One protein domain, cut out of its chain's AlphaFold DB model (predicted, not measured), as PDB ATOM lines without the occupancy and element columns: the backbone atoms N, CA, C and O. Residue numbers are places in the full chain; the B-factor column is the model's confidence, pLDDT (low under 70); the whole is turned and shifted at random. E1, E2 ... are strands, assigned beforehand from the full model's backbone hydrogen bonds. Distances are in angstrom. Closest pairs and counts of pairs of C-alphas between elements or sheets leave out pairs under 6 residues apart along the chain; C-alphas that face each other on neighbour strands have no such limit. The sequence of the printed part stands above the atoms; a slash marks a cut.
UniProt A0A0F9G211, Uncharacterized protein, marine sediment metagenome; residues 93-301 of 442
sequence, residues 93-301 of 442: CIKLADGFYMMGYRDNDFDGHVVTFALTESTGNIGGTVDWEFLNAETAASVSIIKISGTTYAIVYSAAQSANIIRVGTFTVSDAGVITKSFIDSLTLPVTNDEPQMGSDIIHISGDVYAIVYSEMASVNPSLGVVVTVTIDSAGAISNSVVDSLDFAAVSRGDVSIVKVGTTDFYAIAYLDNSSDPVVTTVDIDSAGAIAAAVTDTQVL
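AT A GLANCE: This is residues 93 to 301 of the 442 residues of an uncharacterized protein of marine sediment metagenome (UniProt A0A0F9G211). Four blade-like sheets of four strands each stand one after another round an open arc, like part of a propeller that does not close. The first strand of each blade, E1, E5, E9 and E13, is on the inner side of the arc, and E4, E8, E12 and E16 are on its rim. The printed part has 209 residues, no named helix and sixteen named strands, E1 to E16 in chain order; the class is all strand and each sheet is antiparallel. The whole is compact, with a radius of gyration of the C-alphas of 17.2 A and spans of 47 by 38 by 34 A.

IN THESE COORDINATES: Find C-alpha 93 at (506.028, 361.473, 386.425), where E1 begins and runs to 97. Read on through E2, residues 100 to 106, E3, 112 to 120, 26.2 A long, and E4, 125 to 135, 28.4 A long, which bends by 61 degrees at residue 128. The second sheet has E5, 143 to 149, E6, 152 to 159, E7, 165 to 172, and E8, 186 to 188. C-alpha 198 at (492.491, 361.623, 373.383) opens E9, 198 to 206, 25.8 A long; then come E10, 209 to 216, E11, 223 to 231, 25.9 A long, and E12, 244 to 251. Last are E13, 257 to 260, E14, 266 to 272, E15, 278 to 284, and E16, 297 to 300, ending at C-alpha 300 at (500.619, 377.765, 362.943).

HOW THE PARTS SIT: Each sheet is a meander, each strand the antiparallel neighbour of the one before, in the orders E1 E2 E3 E4, E5 E6 E7 E8, E9 E10 E11 E12 and E13 E14 E15 E16. Look for N 103 and O 115 of the hairpin E2 and E3, 2.8 A apart, within hydrogen-bond range. In the same range are N 155 and O 169 of E6 and E7, 2.8 A, N 212 and O 228 of E10 and E11, 2.8 A, and N 269 and O 281 of E14 and E15, 2.8 A. The sheets form a stack of sheets, face to face in turn. The facing parts of the first and second are 9.6 A centre to centre; the closest C-alphas of E2 and E5 are those of Gly 104 and Val 143, 6.1 A. For the second and third it is 9.5 A, with C-alphas of Ser 144 in E5 and Asp 201 in E9 5.6 A apart, the closest of that pair. For the third and fourth it is 10.1 A, and the closest C-alphas of E9 and E13 are Asp 201 and Ser 257, 5.4 A. E1 and E16 are apart.

THE WHOLE: The C-alphas farthest apart are those of Ser 122 and Val 220, 52.5 A. The printed part has no cut. The links E7 to E8, E11 to E12 and E15 to E16 are long. Mean pLDDT of the printed part is 88.2; it is under 70 at residues 121 to 126, 137 to 141, 160 to 163 and 220 to 221.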
ATOM      1  N   CYS A  93     505.206 361.845 385.279       75.56
ATOM      2  CA  CYS A  93     506.028 361.473 386.425       75.56
ATOM      3  C   CYS A  93     506.203 362.672 387.360       75.56
ATOM      4  O   CYS A  93     506.607 363.754 386.934       75.56
ATOM      5  N   ILE A  94     505.936 362.462 388.646       78.75
ATOM      6  CA  ILE A  94     505.982 363.484 389.686       78.75
ATOM      7  C   ILE A  94     506.923 363.023 390.798       78.75
ATOM      8  O   ILE A  94     506.777 361.924 391.336       78.75
ATOM      9  N   LYS A  95     507.866 363.889 391.192       81.38
ATOM     10  CA  LYS A  95     508.643 363.695 392.425       81.38
ATOM     11  C   LYS A  95     507.731 363.941 393.630       81.38
ATOM     12  O   LYS A  95     507.120 365.003 393.738       81.38
ATOM     13  N   LEU A  96     507.639 362.956 394.520       85.81
ATOM     14  CA  LEU A  96     506.856 363.034 395.755       85.81
ATOM     15  C   LEU A  96     507.693 363.684 396.860       85.81
ATOM     16  O   LEU A  96     507.330 364.729 397.392       85.81
ATOM     17  N   ALA A  97     508.847 363.079 397.130       87.50
ATOM     18  CA  ALA A  97     509.854 363.501 398.093       87.50
ATOM     19  C   ALA A  97     511.230 362.996 397.628       87.50
ATOM     20  O   ALA A  97     511.348 362.368 396.572       87.50
ATOM     21  N   ASP A  98     512.288 363.281 398.385       83.94
ATOM     22  CA  ASP A  98     513.628 362.774 398.071       83.94
ATOM     23  C   ASP A  98     513.629 361.244 398.002       83.94
ATOM     24  O   ASP A  98     513.191 360.558 398.926       83.94
ATOM     25  N   GLY A  99     514.078 360.714 396.864       82.19
ATOM     26  CA  GLY A  99     514.051 359.285 396.575       82.19
ATOM     27  C   GLY A  99     512.669 358.647 396.379       82.19
ATOM     28  O   GLY A  99     512.609 357.422 396.332       82.19
ATOM     29  N   PHE A 100     511.572 359.400 396.234       85.56
ATOM     30  CA  PHE A 100     510.236 358.844 395.967       85.56
ATOM     31  C   PHE A 100     509.533 359.545 394.808       85.56
ATOM     32  O   PHE A 100     509.460 360.773 394.742       85.56
ATOM     33  N   TYR A 101     508.969 358.743 393.909       85.56
ATOM     34  CA  TYR A 101     508.362 359.205 392.667       85.56
ATOM     35  C   TYR A 101     507.036 358.493 392.420       85.56
ATOM     36  O   TYR A 101     506.807 357.382 392.901       85.56
ATOM     37  N   MET A 102     506.173 359.147 391.654       87.88
ATOM     38  CA  MET A 102     504.906 358.624 391.166       87.88
ATOM     39  C   MET A 102     504.855 358.763 389.654       87.88
ATOM     40  O   MET A 102     505.312 359.767 389.118       87.88
ATOM     41  N   MET A 103     504.252 357.792 388.982       85.00
ATOM     42  CA  MET A 103     503.997 357.830 387.554       85.00
ATOM     43  C   MET A 103     502.571 357.378 387.253       85.00
ATOM     44  O   MET A 103     502.140 356.326 387.721       85.00
ATOM     45  N   GLY A 104     501.864 358.171 386.454       82.69
ATOM     46  CA  GLY A 104     500.635 357.761 385.784       82.69
ATOM     47  C   GLY A 104     500.959 357.172 384.420       82.69
ATOM     48  O   GLY A 104     501.785 357.735 383.694       82.69
ATOM     49  N   TYR A 105     500.340 356.047 384.083       78.56
ATOM     50  CA  TYR A 105     500.526 355.402 382.789       78.56
ATOM     51  C   TYR A 105     499.307 354.571 382.397       78.56
ATOM     52  O   TYR A 105     498.419 354.303 383.204       78.56
ATOM     53  N   ARG A 106     499.306 354.166 381.131       78.19
ATOM     54  CA  ARG A 106     498.412 353.160 380.577       78.19
ATOM     55  C   ARG A 106     499.208 351.889 380.322       78.19
ATOM     56  O   ARG A 106     500.299 351.977 379.752       78.19
ATOM     57  N   ASP A 107     498.681 350.736 380.701       73.62
ATOM     58  CA  ASP A 107     499.346 349.459 380.455       73.62
ATOM     59  C   ASP A 107     499.019 348.873 379.055       73.62
ATOM     60  O   ASP A 107     498.565 349.577 378.140       73.62
ATOM     61  N   ASN A 108     499.319 347.587 378.850       73.62
ATOM     62  CA  ASN A 108     499.111 346.906 377.566       73.62
ATOM     63  C   ASN A 108     497.678 346.427 377.347       73.62
ATOM     64  O   ASN A 108     497.267 346.312 376.191       73.62
ATOM     65  N   ASP A 109     496.955 346.158 378.432       75.81
ATOM     66  CA  ASP A 109     495.526 345.843 378.407       75.81
ATOM     67  C   ASP A 109     494.680 347.125 378.314       75.81
ATOM     68  O   ASP A 109     493.470 347.083 378.100       75.81
ATOM     69  N   PHE A 110     495.391 348.259 378.272       77.62
ATOM     70  CA  PHE A 110     494.923 349.619 378.111       77.62
ATOM     71  C   PHE A 110     494.369 350.241 379.382       77.62
ATOM     72  O   PHE A 110     493.799 351.324 379.299       77.62
ATOM     73  N   ASP A 111     494.656 349.619 380.514       80.75
ATOM     74  CA  ASP A 111     494.203 349.987 381.839       80.75
ATOM     75  C   ASP A 111     494.962 351.199 382.364       80.75
ATOM     76  O   ASP A 111     496.117 351.453 382.013       80.75
ATOM     77  N   GLY A 112     494.283 351.994 383.185       85.88
ATOM     78  CA  GLY A 112     494.845 353.189 383.801       85.88
ATOM     79  C   GLY A 112     495.515 352.847 385.127       85.88
ATOM     80  O   GLY A 112     494.858 352.365 386.052       85.88
ATOM     81  N   HIS A 113     496.805 353.163 385.249       86.00
ATOM     82  CA  HIS A 113     497.600 352.890 386.442       86.00
ATOM     83  C   HIS A 113     498.252 354.139 387.028       86.00
ATOM     84  O   HIS A 113     498.708 355.044 386.324       86.00
ATOM     85  N   VAL A 114     498.368 354.133 388.353       90.06
ATOM     86  CA  VAL A 114     499.301 354.969 389.100       90.06
ATOM     87  C   VAL A 114     500.255 354.051 389.850       90.06
ATOM     88  O   VAL A 114     499.839 353.273 390.707       90.06
ATOM     89  N   VAL A 115     501.548 354.192 389.572       86.62
ATOM     90  CA  VAL A 115     502.612 353.484 390.284       86.62
ATOM     91  C   VAL A 115     503.483 354.467 391.045       86.62
ATOM     92  O   VAL A 115     503.846 355.524 390.534       86.62
ATOM     93  N   THR A 116     503.866 354.113 392.263       89.62
ATOM     94  CA  THR A 116     504.948 354.782 392.984       89.62
ATOM     95  C   THR A 116     506.167 353.886 393.041       89.62
ATOM     96  O   THR A 116     506.057 352.658 393.050       89.62
ATOM     97  N   PHE A 117     507.342 354.498 393.083       82.94
ATOM     98  CA  PHE A 117     508.599 353.785 393.228       82.94
ATOM     99  C   PHE A 117     509.605 354.605 394.027       82.94
ATOM    100  O   PHE A 117     509.634 355.837 393.966       82.94
ATOM    101  N   ALA A 118     510.441 353.897 394.781       84.19
ATOM    102  CA  ALA A 118     511.604 354.495 395.416       84.19
ATOM    103  C   ALA A 118     512.778 354.544 394.428       84.19
ATOM    104  O   ALA A 118     512.981 353.605 393.660       84.19
ATOM    105  N   LEU A 119     513.580 355.600 394.492       77.38
ATOM    106  CA  LEU A 119     514.852 355.729 393.794       77.38
ATOM    107  C   LEU A 119     515.949 355.961 394.832       77.38
ATOM    108  O   LEU A 119     515.922 356.936 395.581       77.38
ATOM    109  N   THR A 120     516.943 355.082 394.871       75.94
ATOM    110  CA  THR A 120     518.118 355.309 395.719       75.94
ATOM    111  C   THR A 120     519.011 356.333 395.031       75.94
ATOM    112  O   THR A 120     519.810 355.958 394.185       75.94
ATOM    113  N   GLU A 121     518.892 357.623 395.355       68.44
ATOM    114  CA  GLU A 121     519.550 358.707 394.593       68.44
ATOM    115  C   GLU A 121     521.082 358.549 394.462       68.44
ATOM    116  O   GLU A 121     521.665 358.973 393.468       68.44
ATOM    117  N   SER A 122     521.739 357.889 395.422       65.75
ATOM    118  CA  SER A 122     523.186 357.629 395.387       65.75
ATOM    119  C   SER A 122     523.604 356.480 394.465       65.75
ATOM    120  O   SER A 122     524.755 356.448 394.032       65.75
ATOM    121  N   THR A 123     522.708 355.533 394.178       61.47
ATOM    122  CA  THR A 123     523.009 354.354 393.351       61.47
ATOM    123  C   THR A 123     522.125 354.238 392.117       61.47
ATOM    124  O   THR A 123     522.415 353.412 391.274       61.47
ATOM    125  N   GLY A 124     521.060 355.028 391.985       62.66
ATOM    126  CA  GLY A 124     520.082 354.944 390.900       62.66
ATOM    127  C   GLY A 124     519.175 353.706 390.927       62.66
ATOM    128  O   GLY A 124     518.452 353.487 389.961       62.66
ATOM    129  N   ASN A 125     519.197 352.894 391.993       69.69
ATOM    130  CA  ASN A 125     518.379 351.677 392.084       69.69
ATOM    131  C   ASN A 125     516.894 352.012 392.244       69.69
ATOM    132  O   ASN A 125     516.545 352.894 393.039       69.69
ATOM    133  N   ILE A 126     516.032 351.254 391.563       68.62
ATOM    134  CA  ILE A 126     514.574 351.379 391.638       68.62
ATOM    135  C   ILE A 126     514.058 350.377 392.674       68.62
ATOM    136  O   ILE A 126     514.048 349.168 392.467       68.62
ATOM    137  N   GLY A 127     513.611 350.893 393.814       72.50
ATOM    138  CA  GLY A 127     513.158 350.103 394.950       72.50
ATOM    139  C   GLY A 127     511.715 349.600 394.840       72.50
ATOM    140  O   GLY A 127     511.177 349.336 393.761       72.50
ATOM    141  N   GLY A 128     511.084 349.414 396.004       71.56
ATOM    142  CA  GLY A 128     509.704 348.937 396.122       71.56
ATOM    143  C   GLY A 128     508.739 349.734 395.246       71.56
ATOM    144  O   GLY A 128     508.896 350.942 395.091       71.56
ATOM    145  N   THR A 129     507.767 349.034 394.664       80.44
ATOM    146  CA  THR A 129     506.719 349.628 393.830       80.44
ATOM    147  C   THR A 129     505.363 349.389 394.465       80.44
ATOM    148  O   THR A 129     505.068 348.257 394.856       80.44
ATOM    149  N   VAL A 130     504.538 350.428 394.544       86.75
ATOM    150  CA  VAL A 130     503.112 350.294 394.861       86.75
ATOM    151  C   VAL A 130     502.350 350.662 393.605       86.75
ATOM    152  O   VAL A 130     502.474 351.781 393.130       86.75
ATOM    153  N   ASP A 131     501.586 349.719 393.071       88.06
ATOM    154  CA  ASP A 131     500.772 349.934 391.878       88.06
ATOM    155  C   ASP A 131     499.288 349.980 392.244       88.06
ATOM    156  O   ASP A 131     498.814 349.210 393.097       88.06
ATOM    157  N   TRP A 132     498.578 350.915 391.627       92.38
ATOM    158  CA  TRP A 132     497.136 351.050 391.677       92.38
ATOM    159  C   TRP A 132     496.590 351.163 390.261       92.38
ATOM    160  O   TRP A 132     496.682 352.211 389.627       92.38
ATOM    161  N   GLU A 133     495.964 350.088 389.811       90.12
ATOM    162  CA  GLU A 133     495.061 350.089 388.671       90.12
ATOM    163  C   GLU A 133     493.763 350.803 389.078       90.12
ATOM    164  O   GLU A 133     492.957 350.280 389.855       90.12
ATOM    165  N   PHE A 134     493.603 352.052 388.645       87.62
ATOM    166  CA  PHE A 134     492.426 352.865 388.966       87.62
ATOM    167  C   PHE A 134     491.307 352.696 387.936       87.62
ATOM    168  O   PHE A 134     490.183 353.150 388.170       87.62
ATOM    169  N   LEU A 135     491.615 352.053 386.810       82.00
ATOM    170  CA  LEU A 135     490.701 351.828 385.706       82.00
ATOM    171  C   LEU A 135     491.031 350.480 385.041       82.00
ATOM    172  O   LEU A 135     492.106 350.361 384.469       82.00
ATOM    173  N   ASN A 136     490.120 349.505 385.142       76.06
ATOM    174  CA  ASN A 136     490.296 348.112 384.700       76.06
ATOM    175  C   ASN A 136     489.434 347.794 383.473       76.06
ATOM    176  O   ASN A 136     488.238 348.085 383.493       76.06
ATOM    177  N   ALA A 137     490.017 347.132 382.477       61.56
ATOM    178  CA  ALA A 137     489.435 346.777 381.190       61.56
ATOM    179  C   ALA A 137     488.829 347.975 380.445       61.56
ATOM    180  O   ALA A 137     487.777 347.855 379.823       61.56
ATOM    181  N   GLU A 138     489.476 349.136 380.484       68.38
ATOM    182  CA  GLU A 138     488.966 350.374 379.892       68.38
ATOM    183  C   GLU A 138     490.080 351.035 379.113       68.38
ATOM    184  O   GLU A 138     491.153 351.254 379.647       68.38
ATOM    185  N   THR A 139     489.839 351.394 377.858       65.44
ATOM    186  CA  THR A 139     490.870 351.970 376.997       65.44
ATOM    187  C   THR A 139     491.252 353.386 377.439       65.44
ATOM    188  O   THR A 139     490.745 354.358 376.878       65.44
ATOM    189  N   ALA A 140     492.152 353.512 378.417       64.44
ATOM    190  CA  ALA A 140     492.733 354.783 378.819       64.44
ATOM    191  C   ALA A 140     493.649 355.293 377.706       64.44
ATOM    192  O   ALA A 140     494.641 354.652 377.375       64.44
ATOM    193  N   ALA A 141     493.324 356.420 377.073       67.94
ATOM    194  CA  ALA A 141     494.131 356.955 375.970       67.94
ATOM    195  C   ALA A 141     495.035 358.120 376.398       67.94
ATOM    196  O   ALA A 141     496.013 358.408 375.709       67.94
ATOM    197  N   SER A 142     494.744 358.763 377.531       76.44
ATOM    198  CA  SER A 142     495.552 359.837 378.112       76.44
ATOM    199  C   SER A 142     495.586 359.755 379.639       76.44
ATOM    200  O   SER A 142     494.588 359.390 380.259       76.44
ATOM    201  N   VAL A 143     496.736 360.080 380.242       82.88
ATOM    202  CA  VAL A 143     496.913 360.222 381.695       82.88
ATOM    203  C   VAL A 143     497.779 361.444 382.005       82.88
ATOM    204  O   VAL A 143     498.942 361.503 381.605       82.88
ATOM    205  N   SER A 144     497.233 362.380 382.781       88.56
ATOM    206  CA  SER A 144     497.938 363.582 383.244       88.56
ATOM    207  C   SER A 144     497.691 363.804 384.728       88.56
ATOM    208  O   SER A 144     496.549 363.816 385.171       88.56
ATOM    209  N   ILE A 145     498.756 363.958 385.515       90.62
ATOM    210  CA  ILE A 145     498.693 364.118 386.970       90.62
ATOM    211  C   ILE A 145     499.220 365.501 387.355       90.62
ATOM    212  O   ILE A 145     500.216 365.974 386.805       90.62
ATOM    213  N   ILE A 146     498.588 366.124 388.347       92.12
ATOM    214  CA  ILE A 146     499.076 367.343 388.996       92.12
ATOM    215  C   ILE A 146     498.979 367.222 390.517       92.12
ATOM    216  O   ILE A 146     498.089 366.565 391.064       92.12
ATOM    217  N   LYS A 147     499.916 367.860 391.222       92.94
ATOM    218  CA  LYS A 147     499.846 368.011 392.678       92.94
ATOM    219  C   LYS A 147     498.833 369.101 393.029       92.94
ATOM    220  O   LYS A 147     498.934 370.201 392.501       92.94
ATOM    221  N   ILE A 148     497.922 368.801 393.953       94.62
ATOM    222  CA  ILE A 148     496.935 369.760 394.470       94.62
ATOM    223  C   ILE A 148     497.503 370.456 395.708       94.62
ATOM    224  O   ILE A 148     497.848 371.632 395.685       94.62
ATOM    225  N   SER A 149     497.666 369.712 396.802       93.06
ATOM    226  CA  SER A 149     498.217 370.210 398.064       93.06
ATOM    227  C   SER A 149     498.597 369.039 398.960       93.06
ATOM    228  O   SER A 149     497.968 367.991 398.888       93.06
ATOM    229  N   GLY A 150     499.613 369.193 399.817       93.56
ATOM    230  CA  GLY A 150     500.007 368.143 400.763       93.56
ATOM    231  C   GLY A 150     500.227 366.796 400.068       93.56
ATOM    232  O   GLY A 150     501.059 366.703 399.171       93.56
ATOM    233  N   THR A 151     499.464 365.772 400.444       96.69
ATOM    234  CA  THR A 151     499.499 364.435 399.823       96.69
ATOM    235  C   THR A 151     498.418 364.227 398.759       96.69
ATOM    236  O   THR A 151     498.244 363.104 398.301       96.69
ATOM    237  N   THR A 152     497.669 365.262 398.384       97.25
ATOM    238  CA  THR A 152     496.543 365.211 397.441       97.25
ATOM    239  C   THR A 152     497.003 365.511 396.016       97.25
ATOM    240  O   THR A 152     497.722 366.484 395.761       97.25
ATOM    241  N   TYR A 153     496.542 364.689 395.076       96.94
ATOM    242  CA  TYR A 153     496.833 364.775 393.649       96.94
ATOM    243  C   TYR A 153     495.539 364.658 392.845       96.94
ATOM    244  O   TYR A 153     494.590 364.010 393.289       96.94
ATOM    245  N   ALA A 154     495.520 365.260 391.659       95.69
ATOM    246  CA  ALA A 154     494.485 365.039 390.659       95.69
ATOM    247  C   ALA A 154     495.076 364.309 389.455       95.69
ATOM    248  O   ALA A 154     496.231 364.531 389.095       95.69
ATOM    249  N   ILE A 155     494.270 363.452 388.840       93.62
ATOM    250  CA  ILE A 155     494.576 362.733 387.607       93.62
ATOM    251  C   ILE A 155     493.452 362.971 386.606       93.62
ATOM    252  O   ILE A 155     492.280 362.769 386.918       93.62
ATOM    253  N   VAL A 156     493.823 363.400 385.407       92.44
ATOM    254  CA  VAL A 156     492.944 363.505 384.248       92.44
ATOM    255  C   VAL A 156     493.196 362.309 383.351       92.44
ATOM    256  O   VAL A 156     494.344 362.033 383.002       92.44
ATOM    257  N   TYR A 157     492.133 361.605 382.981       89.00
ATOM    258  CA  TYR A 157     492.219 360.416 382.145       89.00
ATOM    259  C   TYR A 157     491.006 360.267 381.234       89.00
ATOM    260  O   TYR A 157     489.906 360.707 381.577       89.00
ATOM    261  N   SER A 158     491.196 359.629 380.080       84.88
ATOM    262  CA  SER A 158     490.087 359.194 379.228       84.88
ATOM    263  C   SER A 158     489.696 357.739 379.494       84.88
ATOM    264  O   SER A 158     490.507 356.952 379.976       84.88
ATOM    265  N   ALA A 159     488.443 357.385 379.209       79.81
ATOM    266  CA  ALA A 159     487.933 356.012 379.247       79.81
ATOM    267  C   ALA A 159     486.931 355.812 378.100       79.81
ATOM    268  O   ALA A 159     486.279 356.774 377.692       79.81
ATOM    269  N   ALA A 160     486.835 354.594 377.555       69.38
ATOM    270  CA  ALA A 160     486.194 354.389 376.253       69.38
ATOM    271  C   ALA A 160     485.313 353.129 376.098       69.38
ATOM    272  O   ALA A 160     484.888 352.849 374.978       69.38
ATOM    273  N   GLN A 161     484.971 352.378 377.162       58.28
ATOM    274  CA  GLN A 161     484.102 351.193 377.002       58.28
ATOM    275  C   GLN A 161     482.664 351.352 377.524       58.28
ATOM    276  O   GLN A 161     481.750 350.840 376.879       58.28
ATOM    277  N   SER A 162     482.401 352.086 378.618       53.91
ATOM    278  CA  SER A 162     481.007 352.316 379.078       53.91
ATOM    279  C   SER A 162     480.356 353.599 378.542       53.91
ATOM    280  O   SER A 162     479.141 353.669 378.376       53.91
ATOM    281  N   ALA A 163     481.182 354.615 378.309       59.47
ATOM    282  CA  ALA A 163     480.875 355.894 377.683       59.47
ATOM    283  C   ALA A 163     482.229 356.523 377.350       59.47
ATOM    284  O   ALA A 163     483.163 356.391 378.145       59.47
ATOM    285  N   ASN A 164     482.346 357.177 376.201       75.81
ATOM    286  CA  ASN A 164     483.577 357.864 375.849       75.81
ATOM    287  C   ASN A 164     483.683 359.157 376.644       75.81
ATOM    288  O   ASN A 164     483.020 360.145 376.351       75.81
ATOM    289  N   ILE A 165     484.484 359.115 377.698       81.69
ATOM    290  CA  ILE A 165     484.558 360.176 378.691       81.69
ATOM    291  C   ILE A 165     485.986 360.643 378.862       81.69
ATOM    292  O   ILE A 165     486.944 359.884 378.703       81.69
ATOM    293  N   ILE A 166     486.100 361.885 379.300       89.69
ATOM    294  CA  ILE A 166     487.268 362.360 380.015       89.69
ATOM    295  C   ILE A 166     486.854 362.670 381.454       89.69
ATOM    296  O   ILE A 166     485.783 363.222 381.721       89.69
ATOM    297  N   ARG A 167     487.680 362.247 382.406       91.06
ATOM    298  CA  ARG A 167     487.438 362.410 383.835       91.06
ATOM    299  C   ARG A 167     488.613 363.072 384.511       91.06
ATOM    300  O   ARG A 167     489.758 362.837 384.142       91.06
ATOM    301  N   VAL A 168     488.312 363.826 385.557       94.31
ATOM    302  CA  VAL A 168     489.274 364.207 386.586       94.31
ATOM    303  C   VAL A 168     488.905 363.482 387.874       94.31
ATOM    304  O   VAL A 168     487.748 363.491 388.287       94.31
ATOM    305  N   GLY A 169     489.873 362.807 388.481       94.62
ATOM    306  CA  GLY A 169     489.732 362.158 389.780       94.62
ATOM    307  C   GLY A 169     490.810 362.636 390.737       94.62
ATOM    308  O   GLY A 169     491.916 362.971 390.315       94.62
ATOM    309  N   THR A 170     490.512 362.661 392.028       97.44
ATOM    310  CA  THR A 170     491.462 363.066 393.070       97.44
ATOM    311  C   THR A 170     491.786 361.905 393.988       97.44
ATOM    312  O   THR A 170     490.948 361.054 394.259       97.44
ATOM    313  N   PHE A 171     493.018 361.825 394.468       97.88
ATOM    314  CA  PHE A 171     493.486 360.732 395.321       97.88
ATOM    315  C   PHE A 171     494.658 361.208 396.174       97.88
ATOM    316  O   PHE A 171     495.161 362.319 395.986       97.88
ATOM    317  N   THR A 172     495.107 360.374 397.117       98.00
ATOM    318  CA  THR A 172     496.287 360.703 397.918       98.00
ATOM    319  C   THR A 172     497.446 359.748 397.696       98.00
ATOM    320  O   THR A 172     497.263 358.535 397.539       98.00
ATOM    321  N   VAL A 173     498.646 360.326 397.726       97.00
ATOM    322  CA  VAL A 173     499.922 359.620 397.759       97.00
ATOM    323  C   VAL A 173     500.800 360.250 398.829       97.00
ATOM    324  O   VAL A 173     501.028 361.458 398.820       97.00
ATOM    325  N   SER A 174     501.274 359.443 399.777       96.44
ATOM    326  CA  SER A 174     502.188 359.928 400.814       96.44
ATOM    327  C   SER A 174     503.586 360.210 400.256       96.44
ATOM    328  O   SER A 174     503.977 359.663 399.227       96.44
ATOM    329  N   ASP A 175     504.389 360.973 400.998       93.31
ATOM    330  CA  ASP A 175     505.802 361.223 400.669       93.31
ATOM    331  C   ASP A 175     506.636 359.931 400.579       93.31
ATOM    332  O   ASP A 175     507.658 359.892 399.902       93.31
ATOM    333  N   ALA A 176     506.177 358.851 401.224       92.56
ATOM    334  CA  ALA A 176     506.780 357.519 401.162       92.56
ATOM    335  C   ALA A 176     506.189 356.630 400.046       92.56
ATOM    336  O   ALA A 176     506.418 355.420 400.029       92.56
ATOM    337  N   GLY A 177     505.384 357.195 399.140       92.06
ATOM    338  CA  GLY A 177     504.806 356.491 397.995       92.06
ATOM    339  C   GLY A 177     503.599 355.599 398.309       92.06
ATOM    340  O   GLY A 177     503.279 354.720 397.513       92.06
ATOM    341  N   VAL A 178     502.910 355.776 399.440       95.06
ATOM    342  CA  VAL A 178     501.704 354.985 399.757       95.06
ATOM    343  C   VAL A 178     500.483 355.598 399.076       95.06
ATOM    344  O   VAL A 178     500.166 356.751 399.346       95.06
ATOM    345  N   ILE A 179     499.784 354.820 398.245       95.75
ATOM    346  CA  ILE A 179     498.579 355.232 397.503       95.75
ATOM    347  C   ILE A 179     497.319 354.798 398.271       95.75
ATOM    348  O   ILE A 179     497.237 353.640 398.686       95.75
ATOM    349  N   THR A 180     496.305 355.662 398.414       92.88
ATOM    350  CA  THR A 180     495.017 355.290 399.052       92.88
ATOM    351  C   THR A 180     494.144 354.338 398.231       92.88
ATOM    352  O   THR A 180     493.187 353.790 398.766       92.88
ATOM    353  N   LYS A 181     494.498 354.091 396.962       95.00
ATOM    354  CA  LYS A 181     493.833 353.164 396.028       95.00
ATOM    355  C   LYS A 181     492.325 353.374 395.859       95.00
ATOM    356  O   LYS A 181     491.575 352.437 395.597       95.00
ATOM    357  N   SER A 182     491.882 354.610 396.017       95.38
ATOM    358  CA  SER A 182     490.512 355.035 395.769       95.38
ATOM    359  C   SER A 182     490.516 356.514 395.419       95.38
ATOM    360  O   SER A 182     491.346 357.271 395.937       95.38
ATOM    361  N   PHE A 183     489.561 356.923 394.589       95.88
ATOM    362  CA  PHE A 183     489.292 358.339 394.393       95.88
ATOM    363  C   PHE A 183     488.614 358.927 395.637       95.88
ATOM    364  O   PHE A 183     487.781 358.271 396.264       95.88
ATOM    365  N   ILE A 184     489.009 360.144 396.003       96.94
ATOM    366  CA  ILE A 184     488.325 360.990 396.986       96.94
ATOM    367  C   ILE A 184     487.053 361.526 396.334       96.94
ATOM    368  O   ILE A 184     485.970 361.405 396.899       96.94
ATOM    369  N   ASP A 185     487.205 362.062 395.124       96.38
ATOM    370  CA  ASP A 185     486.123 362.553 394.287       96.38
ATOM    371  C   ASP A 185     486.465 362.346 392.802       96.38
ATOM    372  O   ASP A 185     487.625 362.124 392.432       96.38
ATOM    373  N   SER A 186     485.452 362.392 391.939       94.00
ATOM    374  CA  SER A 186     485.631 362.318 390.491       94.00
ATOM    375  C   SER A 186     484.548 363.082 389.741       94.00
ATOM    376  O   SER A 186     483.372 363.009 390.090       94.00
ATOM    377  N   LEU A 187     484.935 363.712 388.639       94.06
ATOM    378  CA  LEU A 187     484.049 364.450 387.755       94.06
ATOM    379  C   LEU A 187     484.256 363.997 386.309       94.06
ATOM    380  O   LEU A 187     485.387 363.859 385.849       94.06
ATOM    381  N   THR A 188     483.154 363.782 385.589       92.19
ATOM    382  CA  THR A 188     483.169 363.621 384.126       92.19
ATOM    383  C   THR A 188     483.068 365.001 383.493       92.19
ATOM    384  O   THR A 188     482.124 365.727 383.795       92.19
ATOM    385  N   LEU A 189     484.043 365.366 382.661       92.31
ATOM    386  CA  LEU A 189     484.042 366.654 381.963       92.31
ATOM    387  C   LEU A 189     483.101 366.576 380.746       92.31
ATOM    388  O   LEU A 189     482.826 365.471 380.264       92.31
ATOM    389  N   PRO A 190     482.568 367.715 380.272       89.88
ATOM    390  CA  PRO A 190     481.637 367.732 379.152       89.88
ATOM    391  C   PRO A 190     482.288 367.184 377.881       89.88
ATOM    392  O   PRO A 190     483.431 367.489 377.587       89.88
ATOM    393  N   VAL A 191     481.539 366.396 377.121       87.81
ATOM    394  CA  VAL A 191     481.880 365.995 375.752       87.81
ATOM    395  C   VAL A 191     480.605 366.089 374.919       87.81
ATOM    396  O   VAL A 191     479.505 365.867 375.436       87.81
ATOM    397  N   THR A 192     480.723 366.451 373.649       85.69
ATOM    398  CA  THR A 192     479.594 366.599 372.717       85.69
ATOM    399  C   THR A 192     479.294 365.335 371.912       85.69
ATOM    400  O   THR A 192     478.270 365.269 371.228       85.69
ATOM    401  N   ASN A 193     480.156 364.321 371.997       80.88
ATOM    402  CA  ASN A 193     480.010 363.075 371.260       80.88
ATOM    403  C   ASN A 193     480.481 361.841 372.043       80.88
ATOM    404  O   ASN A 193     481.121 361.932 373.090       80.88
ATOM    405  N   ASP A 194     480.165 360.677 371.475       79.19
ATOM    406  CA  ASP A 194     480.489 359.366 372.022       79.19
ATOM    407  C   ASP A 194     481.715 358.746 371.323       79.19
ATOM    408  O   ASP A 194     481.700 357.550 371.051       79.19
ATOM    409  N   GLU A 195     482.767 359.501 370.991       80.88
ATOM    410  CA  GLU A 195     484.015 358.965 370.411       80.88
ATOM    411  C   GLU A 195     485.170 358.964 371.423       80.88
ATOM    412  O   GLU A 195     485.222 359.837 372.282       80.88
ATOM    413  N   PRO A 196     486.134 358.024 371.351       75.31
ATOM    414  CA  PRO A 196     487.197 357.904 372.354       75.31
ATOM    415  C   PRO A 196     488.026 359.175 372.515       75.31
ATOM    416  O   PRO A 196     488.730 359.561 371.591       75.31
ATOM    417  N   GLN A 197     488.017 359.780 373.701       81.38
ATOM    418  CA  GLN A 197     488.732 361.036 373.941       81.38
ATOM    419  C   GLN A 197     490.247 360.818 374.051       81.38
ATOM    420  O   GLN A 197     490.710 359.836 374.643       81.38
ATOM    421  N   MET A 198     491.029 361.726 373.468       78.94
ATOM    422  CA  MET A 198     492.491 361.623 373.383       78.94
ATOM    423  C   MET A 198     493.149 362.931 373.809       78.94
ATOM    424  O   MET A 198     492.545 363.986 373.681       78.94
ATOM    425  N   GLY A 199     494.394 362.849 374.287       82.56
ATOM    426  CA  GLY A 199     495.150 364.020 374.726       82.56
ATOM    427  C   GLY A 199     494.549 364.651 375.980       82.56
ATOM    428  O   GLY A 199     493.359 364.937 376.062       82.56
ATOM    429  N   SER A 200     495.359 364.860 377.007       89.25
ATOM    430  CA  SER A 200     494.915 365.664 378.137       89.25
ATOM    431  C   SER A 200     496.088 366.311 378.834       89.25
ATOM    432  O   SER A 200     497.166 365.724 378.933       89.25
ATOM    433  N   ASP A 201     495.861 367.504 379.355       92.19
ATOM    434  CA  ASP A 201     496.806 368.186 380.224       92.19
ATOM    435  C   ASP A 201     496.035 369.012 381.257       92.19
ATOM    436  O   ASP A 201     494.878 369.382 381.037       92.19
ATOM    437  N   ILE A 202     496.648 369.251 382.411       94.00
ATOM    438  CA  ILE A 202     496.030 369.958 383.533       94.00
ATOM    439  C   ILE A 202     497.029 370.931 384.143       94.00
ATOM    440  O   ILE A 202     498.178 370.584 384.414       94.00
ATOM    441  N   ILE A 203     496.570 372.151 384.414       95.44
ATOM    442  CA  ILE A 203     497.383 373.196 385.030       95.44
ATOM    443  C   ILE A 203     496.621 373.912 386.142       95.44
ATOM    444  O   ILE A 203     495.409 374.122 386.074       95.44
ATOM    445  N   HIS A 204     497.354 374.295 387.184       95.25
ATOM    446  CA  HIS A 204     496.836 375.142 388.251       95.25
ATOM    447  C   HIS A 204     496.707 376.598 387.783       95.25
ATOM    448  O   HIS A 204     497.631 377.138 387.172       95.25
ATOM    449  N   ILE A 205     495.567 377.224 388.084       95.62
ATOM    450  CA  ILE A 205     495.260 378.616 387.728       95.62
ATOM    451  C   ILE A 205     495.523 379.527 388.926       95.62
ATOM    452  O   ILE A 205     496.423 380.368 388.901       95.62
ATOM    453  N   SER A 206     494.719 379.365 389.978       94.50
ATOM    454  CA  SER A 206     494.764 380.158 391.206       94.50
ATOM    455  C   SER A 206     493.883 379.507 392.268       94.50
ATOM    456  O   SER A 206     492.824 378.982 391.941       94.50
ATOM    457  N   GLY A 207     494.280 379.561 393.543       93.31
ATOM    458  CA  GLY A 207     493.488 378.987 394.639       93.31
ATOM    459  C   GLY A 207     493.129 377.522 394.377       93.31
ATOM    460  O   GLY A 207     494.021 376.709 394.157       93.31
ATOM    461  N   ASP A 208     491.834 377.218 394.341       95.75
ATOM    462  CA  ASP A 208     491.313 375.878 394.048       95.75
ATOM    463  C   ASP A 208     490.969 375.680 392.556       95.75
ATOM    464  O   ASP A 208     490.382 374.668 392.198       95.75
ATOM    465  N   VAL A 209     491.290 376.626 391.666       96.50
ATOM    466  CA  VAL A 209     490.926 376.592 390.239       96.50
ATOM    467  C   VAL A 209     492.016 375.923 389.399       96.50
ATOM    468  O   VAL A 209     493.196 376.276 389.480       96.50
ATOM    469  N   TYR A 210     491.600 374.999 388.535       97.31
ATOM    470  CA  TYR A 210     492.451 374.277 387.588       97.31
ATOM    471  C   TYR A 210     491.836 374.336 386.193       97.31
ATOM    472  O   TYR A 210     490.617 374.233 386.061       97.31
ATOM    473  N   ALA A 211     492.669 374.465 385.160       97.50
ATOM    474  CA  ALA A 211     492.248 374.289 383.775       97.50
ATOM    475  C   ALA A 211     492.690 372.922 383.265       97.50
ATOM    476  O   ALA A 211     493.800 372.468 383.554       97.50
ATOM    477  N   ILE A 212     491.820 372.285 382.493       96.38
ATOM    478  CA  ILE A 212     492.045 370.994 381.861       96.38
ATOM    479  C   ILE A 212     491.816 371.178 380.367       96.38
ATOM    480  O   ILE A 212     490.764 371.668 379.961       96.38
ATOM    481  N   VAL A 213     492.793 370.776 379.559       95.56
ATOM    482  CA  VAL A 213     492.675 370.740 378.098       95.56
ATOM    483  C   VAL A 213     492.595 369.304 377.619       95.56
ATOM    484  O   VAL A 213     493.238 368.429 378.199       95.56
ATOM    485  N   TYR A 214     491.820 369.057 376.567       92.81
ATOM    486  CA  TYR A 214     491.725 367.750 375.919       92.81
ATOM    487  C   TYR A 214     491.285 367.864 374.462       92.81
ATOM    488  O   TYR A 214     490.726 368.883 374.048       92.81
ATOM    489  N   SER A 215     491.551 366.816 373.682       90.00
ATOM    490  CA  SER A 215     490.997 366.675 372.338       90.00
ATOM    491  C   SER A 215     489.747 365.810 372.387       90.00
ATOM    492  O   SER A 215     489.800 364.602 372.641       90.00
ATOM    493  N   GLU A 216     488.616 366.446 372.109       89.56
ATOM    494  CA  GLU A 216     487.356 365.771 371.904       89.56
ATOM    495  C   GLU A 216     487.312 365.159 370.497       89.56
ATOM    496  O   GLU A 216     487.172 365.859 369.493       89.56
ATOM    497  N   MET A 217     487.476 363.845 370.408       84.56
ATOM    498  CA  MET A 217     487.517 363.118 369.139       84.56
ATOM    499  C   MET A 217     486.160 363.153 368.439       84.56
ATOM    500  O   MET A 217     485.149 363.116 369.108       84.56
ATOM    501  N   ALA A 218     486.112 363.167 367.105       80.81
ATOM    502  CA  ALA A 218     484.862 363.034 366.344       80.81
ATOM    503  C   ALA A 218     484.988 361.968 365.240       80.81
ATOM    504  O   ALA A 218     486.053 361.815 364.638       80.81
ATOM    505  N   SER A 219     483.898 361.248 364.928       74.56
ATOM    506  CA  SER A 219     483.873 360.219 363.866       74.56
ATOM    507  C   SER A 219     483.997 360.812 362.467       74.56
ATOM    508  O   SER A 219     484.448 360.146 361.534       74.56
ATOM    509  N   VAL A 220     483.608 362.077 362.318       65.25
ATOM    510  CA  VAL A 220     483.794 362.891 361.120       65.25
ATOM    511  C   VAL A 220     484.492 364.181 361.528       65.25
ATOM    512  O   VAL A 220     484.002 364.904 362.385       65.25
ATOM    513  N   ASN A 221     485.653 364.445 360.921       66.69
ATOM    514  CA  ASN A 221     486.469 365.623 361.210       66.69
ATOM    515  C   ASN A 221     485.672 366.941 361.080       66.69
ATOM    516  O   ASN A 221     484.866 367.065 360.149       66.69
ATOM    517  N   PRO A 222     485.978 367.953 361.917       78.00
ATOM    518  CA  PRO A 222     487.117 367.990 362.842       78.00
ATOM    519  C   PRO A 222     486.796 367.470 364.252       78.00
ATOM    520  O   PRO A 222     485.674 367.604 364.729       78.00
ATOM    521  N   SER A 223     487.812 366.921 364.927       88.75
ATOM    522  CA  SER A 223     487.798 366.797 366.394       88.75
ATOM    523  C   SER A 223     487.876 368.204 367.011       88.75
ATOM    524  O   SER A 223     488.295 369.147 366.331       88.75
ATOM    525  N   LEU A 224     487.478 368.379 368.268       91.88
ATOM    526  CA  LEU A 224     487.477 369.682 368.941       91.88
ATOM    527  C   LEU A 224     488.561 369.746 370.013       91.88
ATOM    528  O   LEU A 224     488.775 368.805 370.764       91.88
ATOM    529  N   GLY A 225     489.273 370.861 370.075       94.00
ATOM    530  CA  GLY A 225     490.139 371.189 371.194       94.00
ATOM    531  C   GLY A 225     489.308 371.908 372.239       94.00
ATOM    532  O   GLY A 225     488.737 372.954 371.934       94.00
ATOM    533  N   VAL A 226     489.247 371.364 373.451       95.44
ATOM    534  CA  VAL A 226     488.421 371.911 374.530       95.44
ATOM    535  C   VAL A 226     489.302 372.292 375.712       95.44
ATOM    536  O   VAL A 226     490.220 371.555 376.080       95.44
ATOM    537  N   VAL A 227     489.026 373.448 376.313       97.88
ATOM    538  CA  VAL A 227     489.544 373.847 377.625       97.88
ATOM    539  C   VAL A 227     488.376 374.012 378.586       97.88
ATOM    540  O   VAL A 227     487.394 374.679 378.269       97.88
ATOM    541  N   VAL A 228     488.469 373.398 379.762       97.31
ATOM    542  CA  VAL A 228     487.487 373.544 380.841       97.31
ATOM    543  C   VAL A 228     488.180 373.954 382.125       97.31
ATOM    544  O   VAL A 228     489.325 373.573 382.368       97.31
ATOM    545  N   THR A 229     487.478 374.685 382.977       97.94
ATOM    546  CA  THR A 229     487.940 375.008 384.326       97.94
ATOM    547  C   THR A 229     487.115 374.273 385.370       97.94
ATOM    548  O   THR A 229     485.906 374.085 385.238       97.94
ATOM    549  N   VAL A 230     487.779 373.822 386.430       97.69
ATOM    550  CA  VAL A 230     487.168 373.109 387.557       97.69
ATOM    551  C   VAL A 230     487.724 373.643 388.871       97.69
ATOM    552  O   VAL A 230     488.820 374.203 388.909       97.69
ATOM    553  N   THR A 231     486.984 373.440 389.960       97.19
ATOM    554  CA  THR A 231     487.473 373.715 391.315       97.19
ATOM    555  C   THR A 231     487.784 372.417 392.045       97.19
ATOM    556  O   THR A 231     486.888 371.583 392.188       97.19
ATOM    557  N   ILE A 232     489.012 372.274 392.533       97.19
ATOM    558  CA  ILE A 232     489.480 371.147 393.339       97.19
ATOM    559  C   ILE A 232     490.070 371.713 394.625       97.19
ATOM    560  O   ILE A 232     491.101 372.387 394.588       97.19
ATOM    561  N   ASP A 233     489.421 371.448 395.755       96.75
ATOM    562  CA  ASP A 233     489.913 371.947 397.035       96.75
ATOM    563  C   ASP A 233     491.169 371.195 397.509       96.75
ATOM    564  O   ASP A 233     491.537 370.126 397.011       96.75
ATOM    565  N   SER A 234     491.843 371.742 398.522       96.00
ATOM    566  CA  SER A 234     493.055 371.128 399.088       96.00
ATOM    567  C   SER A 234     492.863 369.709 399.664       96.00
ATOM    568  O   SER A 234     493.842 368.965 399.788       96.00
ATOM    569  N   ALA A 235     491.631 369.320 400.005       96.44
ATOM    570  CA  ALA A 235     491.282 367.976 400.465       96.44
ATOM    571  C   ALA A 235     490.957 367.022 399.302       96.44
ATOM    572  O   ALA A 235     490.838 365.817 399.522       96.44
ATOM    573  N   GLY A 236     490.867 367.536 398.074       96.50
ATOM    574  CA  GLY A 236     490.571 366.785 396.863       96.50
ATOM    575  C   GLY A 236     489.084 366.716 396.522       96.50
ATOM    576  O   GLY A 236     488.732 365.941 395.638       96.50
ATOM    577  N   ALA A 237     488.206 367.477 397.177       97.00
ATOM    578  CA  ALA A 237     486.806 367.546 396.767       97.00
ATOM    579  C   ALA A 237     486.667 368.366 395.475       97.00
ATOM    580  O   ALA A 237     487.286 369.425 395.329       97.00
ATOM    581  N   ILE A 238     485.848 367.884 394.539       96.12
ATOM    582  CA  ILE A 238     485.578 368.544 393.261       96.12
ATOM    583  C   ILE A 238     484.218 369.235 393.377       96.12
ATOM    584  O   ILE A 238     483.159 368.673 393.110       96.12
ATOM    585  N   SER A 239     484.251 370.484 393.833       79.25
ATOM    586  CA  SER A 239     483.074 371.197 394.349       79.25
ATOM    587  C   SER A 239     482.060 371.654 393.285       79.25
ATOM    588  O   SER A 239     480.944 372.023 393.646       79.25
ATOM    589  N   ASN A 240     482.425 371.654 391.993       70.81
ATOM    590  CA  ASN A 240     481.608 372.144 390.871       70.81
ATOM    591  C   ASN A 240     481.699 371.204 389.658       70.81
ATOM    592  O   ASN A 240     482.762 370.652 389.390       70.81
ATOM    593  N   SER A 241     480.610 371.074 388.886       75.69
ATOM    594  CA  SER A 241     480.554 370.185 387.713       75.69
ATOM    595  C   SER A 241     481.387 370.653 386.520       75.69
ATOM    596  O   SER A 241     481.737 369.821 385.706       75.69
ATOM    597  N   VAL A 242     481.644 371.956 386.401       92.06
ATOM    598  CA  VAL A 242     482.563 372.685 385.499       92.06
ATOM    599  C   VAL A 242     482.303 374.165 385.816       92.06
ATOM    600  O   VAL A 242     481.148 374.539 386.032       92.06
ATOM    601  N   VAL A 243     483.345 374.990 385.909       95.62
ATOM    602  CA  VAL A 243     483.214 376.444 386.110       95.62
ATOM    603  C   VAL A 243     482.915 377.129 384.782       95.62
ATOM    604  O   VAL A 243     481.933 377.859 384.682       95.62
ATOM    605  N   ASP A 244     483.733 376.855 383.767       97.19
ATOM    606  CA  ASP A 244     483.570 377.374 382.413       97.19
ATOM    607  C   ASP A 244     484.197 376.417 381.383       97.19
ATOM    608  O   ASP A 244     484.981 375.526 381.733       97.19
ATOM    609  N   SER A 245     483.843 376.581 380.111       96.44
ATOM    610  CA  SER A 245     484.329 375.756 379.003       96.44
ATOM    611  C   SER A 245     484.402 376.535 377.694       96.44
ATOM    612  O   SER A 245     483.471 377.267 377.361       96.44
ATOM    613  N   LEU A 246     485.449 376.293 376.907       97.25
ATOM    614  CA  LEU A 246     485.614 376.842 375.564       97.25
ATOM    615  C   LEU A 246     486.124 375.770 374.594       97.25
ATOM    616  O   LEU A 246     487.172 375.163 374.827       97.25
ATOM    617  N   ASP A 247     485.441 375.636 373.458       95.56
ATOM    618  CA  ASP A 247     485.962 374.948 372.275       95.56
ATOM    619  C   ASP A 247     486.939 375.900 371.571       95.56
ATOM    620  O   ASP A 247     486.536 376.834 370.874       95.56
ATOM    621  N   PHE A 248     488.240 375.724 371.803       95.31
ATOM    622  CA  PHE A 248     489.249 376.686 371.359       95.31
ATOM    623  C   PHE A 248     489.614 376.535 369.879       95.31
ATOM    624  O   PHE A 248     490.041 377.510 369.260       95.31
ATOM    625  N   ALA A 249     489.474 375.337 369.299       94.62
ATOM    626  CA  ALA A 249     489.798 375.093 367.896       94.62
ATOM    627  C   ALA A 249     489.227 373.778 367.355       94.62
ATOM    628  O   ALA A 249     488.932 372.842 368.093       94.62
ATOM    629  N   ALA A 250     489.183 373.681 366.026       92.94
ATOM    630  CA  ALA A 250     489.191 372.401 365.332       92.94
ATOM    631  C   ALA A 250     490.600 371.787 365.413       92.94
ATOM    632  O   ALA A 250     491.579 372.433 365.033       92.94
ATOM    633  N   VAL A 251     490.694 370.542 365.869       90.69
ATOM    634  CA  VAL A 251     491.956 369.821 366.070       90.69
ATOM    635  C   VAL A 251     491.960 368.501 365.307       90.69
ATOM    636  O   VAL A 251     490.913 367.979 364.904       90.69
ATOM    637  N   SER A 252     493.148 367.951 365.085       86.44
ATOM    638  CA  SER A 252     493.309 366.546 364.716       86.44
ATOM    639  C   SER A 252     493.566 365.699 365.963       86.44
ATOM    640  O   SER A 252     493.707 366.205 367.075       86.44
ATOM    641  N   ARG A 253     493.567 364.374 365.789       75.31
ATOM    642  CA  ARG A 253     493.777 363.426 366.888       75.31
ATOM    643  C   ARG A 253     495.154 363.667 367.502       75.31
ATOM    644  O   ARG A 253     496.135 363.622 366.763       75.31
ATOM    645  N   GLY A 254     495.266 363.792 368.821       74.06
ATOM    646  CA  GLY A 254     496.594 363.772 369.429       74.06
ATOM    647  C   GLY A 254     496.722 364.430 370.788       74.06
ATOM    648  O   GLY A 254     495.754 364.582 371.527       74.06
ATOM    649  N   ASP A 255     497.976 364.749 371.100       78.12
ATOM    650  CA  ASP A 255     498.412 365.399 372.325       78.12
ATOM    651  C   ASP A 255     498.029 366.887 372.307       78.12
ATOM    652  O   ASP A 255     498.253 367.605 371.328       78.12
ATOM    653  N   VAL A 256     497.507 367.350 373.437       89.75
ATOM    654  CA  VAL A 256     497.377 368.767 373.782       89.75
ATOM    655  C   VAL A 256     498.262 369.043 374.984       89.75
ATOM    656  O   VAL A 256     498.456 368.167 375.828       89.75
ATOM    657  N   SER A 257     498.790 370.256 375.083       93.06
ATOM    658  CA  SER A 257     499.549 370.673 376.259       93.06
ATOM    659  C   SER A 257     499.312 372.136 376.574       93.06
ATOM    660  O   SER A 257     499.259 372.959 375.661       93.06
ATOM    661  N   ILE A 258     499.173 372.455 377.859       95.19
ATOM    662  CA  ILE A 258     498.867 373.800 378.346       95.19
ATOM    663  C   ILE A 258     499.972 374.316 379.268       95.19
ATOM    664  O   ILE A 258     500.480 373.609 380.135       95.19
ATOM    665  N   VAL A 259     500.330 375.590 379.117       95.38
ATOM    666  CA  VAL A 259     501.288 376.269 379.993       95.38
ATOM    667  C   VAL A 259     500.833 377.690 380.313       95.38
ATOM    668  O   VAL A 259     500.281 378.392 379.468       95.38
ATOM    669  N   LYS A 260     501.089 378.143 381.542       94.81
ATOM    670  CA  LYS A 260     500.799 379.517 381.963       94.81
ATOM    671  C   LYS A 260     501.732 380.512 381.272       94.81
ATOM    672  O   LYS A 260     502.949 380.299 381.227       94.81
ATOM    673  N   VAL A 261     501.173 381.622 380.793       95.62
ATOM    674  CA  VAL A 261     501.937 382.707 380.179       95.62
ATOM    675  C   VAL A 261     502.435 383.666 381.261       95.62
ATOM    676  O   VAL A 261     501.691 384.481 381.797       95.62
ATOM    677  N   GLY A 262     503.723 383.586 381.600       88.31
ATOM    678  CA  GLY A 262     504.355 384.487 382.567       88.31
ATOM    679  C   GLY A 262     503.575 384.584 383.887       88.31
ATOM    680  O   GLY A 262     503.291 383.574 384.527       88.31
ATOM    681  N   THR A 263     503.244 385.809 384.299       88.19
ATOM    682  CA  THR A 263     502.419 386.100 385.486       88.19
ATOM    683  C   THR A 263     501.044 386.667 385.117       88.19
ATOM    684  O   THR A 263     500.479 387.430 385.897       88.19
ATOM    685  N   THR A 264     500.547 386.384 383.911       93.00
ATOM    686  CA  THR A 264     499.271 386.911 383.407       93.00
ATOM    687  C   THR A 264     498.146 385.889 383.554       93.00
ATOM    688  O   THR A 264     498.371 384.765 384.016       93.00
ATOM    689  N   ASP A 265     496.946 386.279 383.134       96.44
ATOM    690  CA  ASP A 265     495.773 385.404 383.032       96.44
ATOM    691  C   ASP A 265     495.720 384.653 381.686       96.44
ATOM    692  O   ASP A 265     494.775 383.927 381.401       96.44
ATOM    693  N   PHE A 266     496.778 384.744 380.869       97.94
ATOM    694  CA  PHE A 266     496.868 383.999 379.617       97.94
ATOM    695  C   PHE A 266     497.501 382.618 379.806       97.94
ATOM    696  O   PHE A 266     498.458 382.433 380.565       97.94
ATOM    697  N   TYR A 267     497.009 381.654 379.035       98.12
ATOM    698  CA  TYR A 267     497.526 380.291 378.958       98.12
ATOM    699  C   TYR A 267     497.727 379.918 377.497       98.12
ATOM    700  O   TYR A 267     496.862 380.169 376.661       98.12
ATOM    701  N   ALA A 268     498.884 379.347 377.186       98.12
ATOM    702  CA  ALA A 268     499.216 378.884 375.851       98.12
ATOM    703  C   ALA A 268     498.918 377.391 375.742       98.12
ATOM    704  O   ALA A 268     499.325 376.621 376.611       98.12
ATOM    705  N   ILE A 269     498.234 376.998 374.673       97.38
ATOM    706  CA  ILE A 269     497.873 375.617 374.379       97.38
ATOM    707  C   ILE A 269     498.549 375.231 373.064       97.38
ATOM    708  O   ILE A 269     498.308 375.870 372.039       97.38
ATOM    709  N   ALA A 270     499.399 374.206 373.100       95.56
ATOM    710  CA  ALA A 270     499.982 373.587 371.914       95.56
ATOM    711  C   ALA A 270     499.173 372.349 371.517       95.56
ATOM    712  O   ALA A 270     498.801 371.551 372.380       95.56
ATOM    713  N   TYR A 271     498.888 372.215 370.223       93.50
ATOM    714  CA  TYR A 271     498.053 371.152 369.667       93.50
ATOM    715  C   TYR A 271     498.292 371.000 368.159       93.50
ATOM    716  O   TYR A 271     499.009 371.796 367.550       93.50
ATOM    717  N   LEU A 272     497.654 370.001 367.549       91.56
ATOM    718  CA  LEU A 272     497.574 369.861 366.098       91.56
ATOM    719  C   LEU A 272     496.226 370.325 365.560       91.56
ATOM    720  O   LEU A 272     495.187 369.836 366.003       91.56
ATOM    721  N   ASP A 273     496.222 371.193 364.554       92.56
ATOM    722  CA  ASP A 273     494.976 371.578 363.892       92.56
ATOM    723  C   ASP A 273     494.377 370.439 363.042       92.56
ATOM    724  O   ASP A 273     494.893 369.319 362.984       92.56
ATOM    725  N   ASN A 274     493.255 370.709 362.374       89.00
ATOM    726  CA  ASN A 274     492.560 369.736 361.527       89.00
ATOM    727  C   ASN A 274     493.362 369.278 360.289       89.00
ATOM    728  O   ASN A 274     493.045 368.231 359.720       89.00
ATOM    729  N   SER A 275     494.385 370.033 359.889       89.00
ATOM    730  CA  SER A 275     495.338 369.681 358.831       89.00
ATOM    731  C   SER A 275     496.533 368.904 359.386       89.00
ATOM    732  O   SER A 275     497.394 368.459 358.629       89.00
ATOM    733  N   SER A 276     496.525 368.643 360.700       88.56
ATOM    734  CA  SER A 276     497.623 368.048 361.457       88.56
ATOM    735  C   SER A 276     498.880 368.919 361.455       88.56
ATOM    736  O   SER A 276     499.977 368.382 361.586       88.56
ATOM    737  N   ASP A 277     498.723 370.238 361.313       91.75
ATOM    738  CA  ASP A 277     499.813 371.200 361.444       91.75
ATOM    739  C   ASP A 277     499.983 371.608 362.921       91.75
ATOM    740  O   ASP A 277     498.986 371.775 363.634       91.75
ATOM    741  N   PRO A 278     501.221 371.751 363.435       93.19
ATOM    742  CA  PRO A 278     501.475 372.161 364.813       93.19
ATOM    743  C   PRO A 278     501.075 373.620 365.049       93.19
ATOM    744  O   PRO A 278     501.570 374.532 364.381       93.19
ATOM    745  N   VAL A 279     500.237 373.859 366.054       95.50
ATOM    746  CA  VAL A 279     499.677 375.175 366.383       95.50
ATOM    747  C   VAL A 279     499.881 375.507 367.858       95.50
ATOM    748  O   VAL A 279     499.860 374.632 368.724       95.50
ATOM    749  N   VAL A 280     500.065 376.798 368.150       97.56
ATOM    750  CA  VAL A 280     499.911 377.357 369.499       97.56
ATOM    751  C   VAL A 280     498.788 378.374 369.477       97.56
ATOM    752  O   VAL A 280     498.784 379.269 368.633       97.56
ATOM    753  N   THR A 281     497.871 378.270 370.430       98.38
ATOM    754  CA  THR A 281     496.859 379.293 370.693       98.38
ATOM    755  C   THR A 281     496.983 379.812 372.117       98.38
ATOM    756  O   THR A 281     497.504 379.117 372.987       98.38
ATOM    757  N   THR A 282     496.496 381.020 372.377       98.62
ATOM    758  CA  THR A 282     496.377 381.573 373.731       98.62
ATOM    759  C   THR A 282     494.921 381.769 374.122       98.62
ATOM    760  O   THR A 282     494.095 382.195 373.316       98.62
ATOM    761  N   VAL A 283     494.607 381.461 375.377       98.69
ATOM    762  CA  VAL A 283     493.299 381.687 376.006       98.69
ATOM    763  C   VAL A 283     493.472 382.549 377.249       98.69
ATOM    764  O   VAL A 283     494.503 382.461 377.915       98.69
ATOM    765  N   ASP A 284     492.480 383.384 377.540       98.38
ATOM    766  CA  ASP A 284     492.409 384.207 378.751       98.38
ATOM    767  C   ASP A 284     491.515 383.495 379.772       98.38
ATOM    768  O   ASP A 284     490.357 383.189 379.467       98.38
ATOM    769  N   ILE A 285     492.076 383.166 380.934       98.31
ATOM    770  CA  ILE A 285     491.399 382.473 382.030       98.31
ATOM    771  C   ILE A 285     491.674 383.245 383.315       98.31
ATOM    772  O   ILE A 285     492.800 383.245 383.826       98.31
ATOM    773  N   ASP A 286     490.634 383.864 383.864       97.81
ATOM    774  CA  ASP A 286     490.773 384.655 385.076       97.81
ATOM    775  C   ASP A 286     491.013 383.782 386.323       97.81
ATOM    776  O   ASP A 286     490.872 382.555 386.332       97.81
ATOM    777  N   SER A 287     491.368 384.430 387.431       96.69
ATOM    778  CA  SER A 287     491.632 383.741 388.702       96.69
ATOM    779  C   SER A 287     490.428 383.005 389.314       96.69
ATOM    780  O   SER A 287     490.628 382.199 390.224       96.69
ATOM    781  N   ALA A 288     489.202 383.281 388.856       96.50
ATOM    782  CA  ALA A 288     487.987 382.577 389.259       96.50
ATOM    783  C   ALA A 288     487.662 381.395 388.326       96.50
ATOM    784  O   ALA A 288     486.777 380.602 388.644       96.50
ATOM    785  N   GLY A 289     488.396 381.249 387.220       96.81
ATOM    786  CA  GLY A 289     488.214 380.203 386.224       96.81
ATOM    787  C   GLY A 289     487.258 380.574 385.096       96.81
ATOM    788  O   GLY A 289     486.903 379.681 384.333       96.81
ATOM    789  N   ALA A 290     486.838 381.834 384.968       97.94
ATOM    790  CA  ALA A 290     486.073 382.263 383.800       97.94
ATOM    791  C   ALA A 290     487.000 382.357 382.584       97.94
ATOM    792  O   ALA A 290     488.099 382.910 382.670       97.94
ATOM    793  N   ILE A 291     486.553 381.810 381.458       98.44
ATOM    794  CA  ILE A 291     487.301 381.758 380.206       98.44
ATOM    795  C   ILE A 291     486.721 382.828 379.276       98.44
ATOM    796  O   ILE A 291     485.507 382.945 379.107       98.44
ATOM    797  N   ALA A 292     487.576 383.637 378.649       97.44
ATOM    798  CA  ALA A 292     487.099 384.576 377.639       97.44
ATOM    799  C   ALA A 292     486.429 383.830 376.470       97.44
ATOM    800  O   ALA A 292     486.867 382.762 376.055       97.44
ATOM    801  N   ALA A 293     485.392 384.430 375.879       91.88
ATOM    802  CA  ALA A 293     484.559 383.783 374.858       91.88
ATOM    803  C   ALA A 293     485.288 383.407 373.547       91.88
ATOM    804  O   ALA A 293     484.688 382.788 372.671       91.88
ATOM    805  N   ALA A 294     486.543 383.824 373.373       93.94
ATOM    806  CA  ALA A 294     487.357 383.507 372.212       93.94
ATOM    807  C   ALA A 294     488.833 383.374 372.598       93.94
ATOM    808  O   ALA A 294     489.304 383.997 373.553       93.94
ATOM    809  N   VAL A 295     489.571 382.606 371.794       97.19
ATOM    810  CA  VAL A 295     491.036 382.602 371.832       97.19
ATOM    811  C   VAL A 295     491.580 384.000 371.528       97.19
ATOM    812  O   VAL A 295     490.991 384.767 370.764       97.19
ATOM    813  N   THR A 296     492.705 384.341 372.146       97.94
ATOM    814  CA  THR A 296     493.334 385.662 372.020       97.94
ATOM    815  C   THR A 296     494.189 385.764 370.764       97.94
ATOM    816  O   THR A 296     494.119 386.762 370.050       97.94
ATOM    817  N   ASP A 297     494.992 384.737 370.495       98.62
ATOM    818  CA  ASP A 297     495.848 384.653 369.318       98.62
ATOM    819  C   ASP A 297     496.122 383.186 368.965       98.62
ATOM    820  O   ASP A 297     496.082 382.317 369.839       98.62
ATOM    821  N   THR A 298     496.421 382.909 367.699       98.31
ATOM    822  CA  THR A 298     496.681 381.562 367.178       98.31
ATOM    823  C   THR A 298     497.755 381.619 366.101       98.31
ATOM    824  O   THR A 298     497.634 382.364 365.134       98.31
ATOM    825  N   GLN A 299     498.785 380.782 366.222       97.94
ATOM    826  CA  GLN A 299     499.888 380.712 365.267       97.94
ATOM    827  C   GLN A 299     500.182 379.269 364.857       97.94
ATOM    828  O   GLN A 299     500.531 378.436 365.695       97.94
ATOM    829  N   VAL A 300     500.116 379.004 363.550       96.06
ATOM    830  CA  VAL A 300     500.619 377.765 362.943       96.06
ATOM    831  C   VAL A 300     502.144 377.831 362.911       96.06
ATOM    832  O   VAL A 300     502.722 378.718 362.281       96.06
ATOM    833  N   LEU A 301     502.805 376.922 363.625       93.81
ATOM    834  CA  LEU A 301     504.260 376.910 363.782       93.81
ATOM    835  C   LEU A 301     504.965 376.506 362.485       93.81
ATOM    836  O   LEU A 301     506.020 377.050 362.151       93.81
TER     837      LEU A 301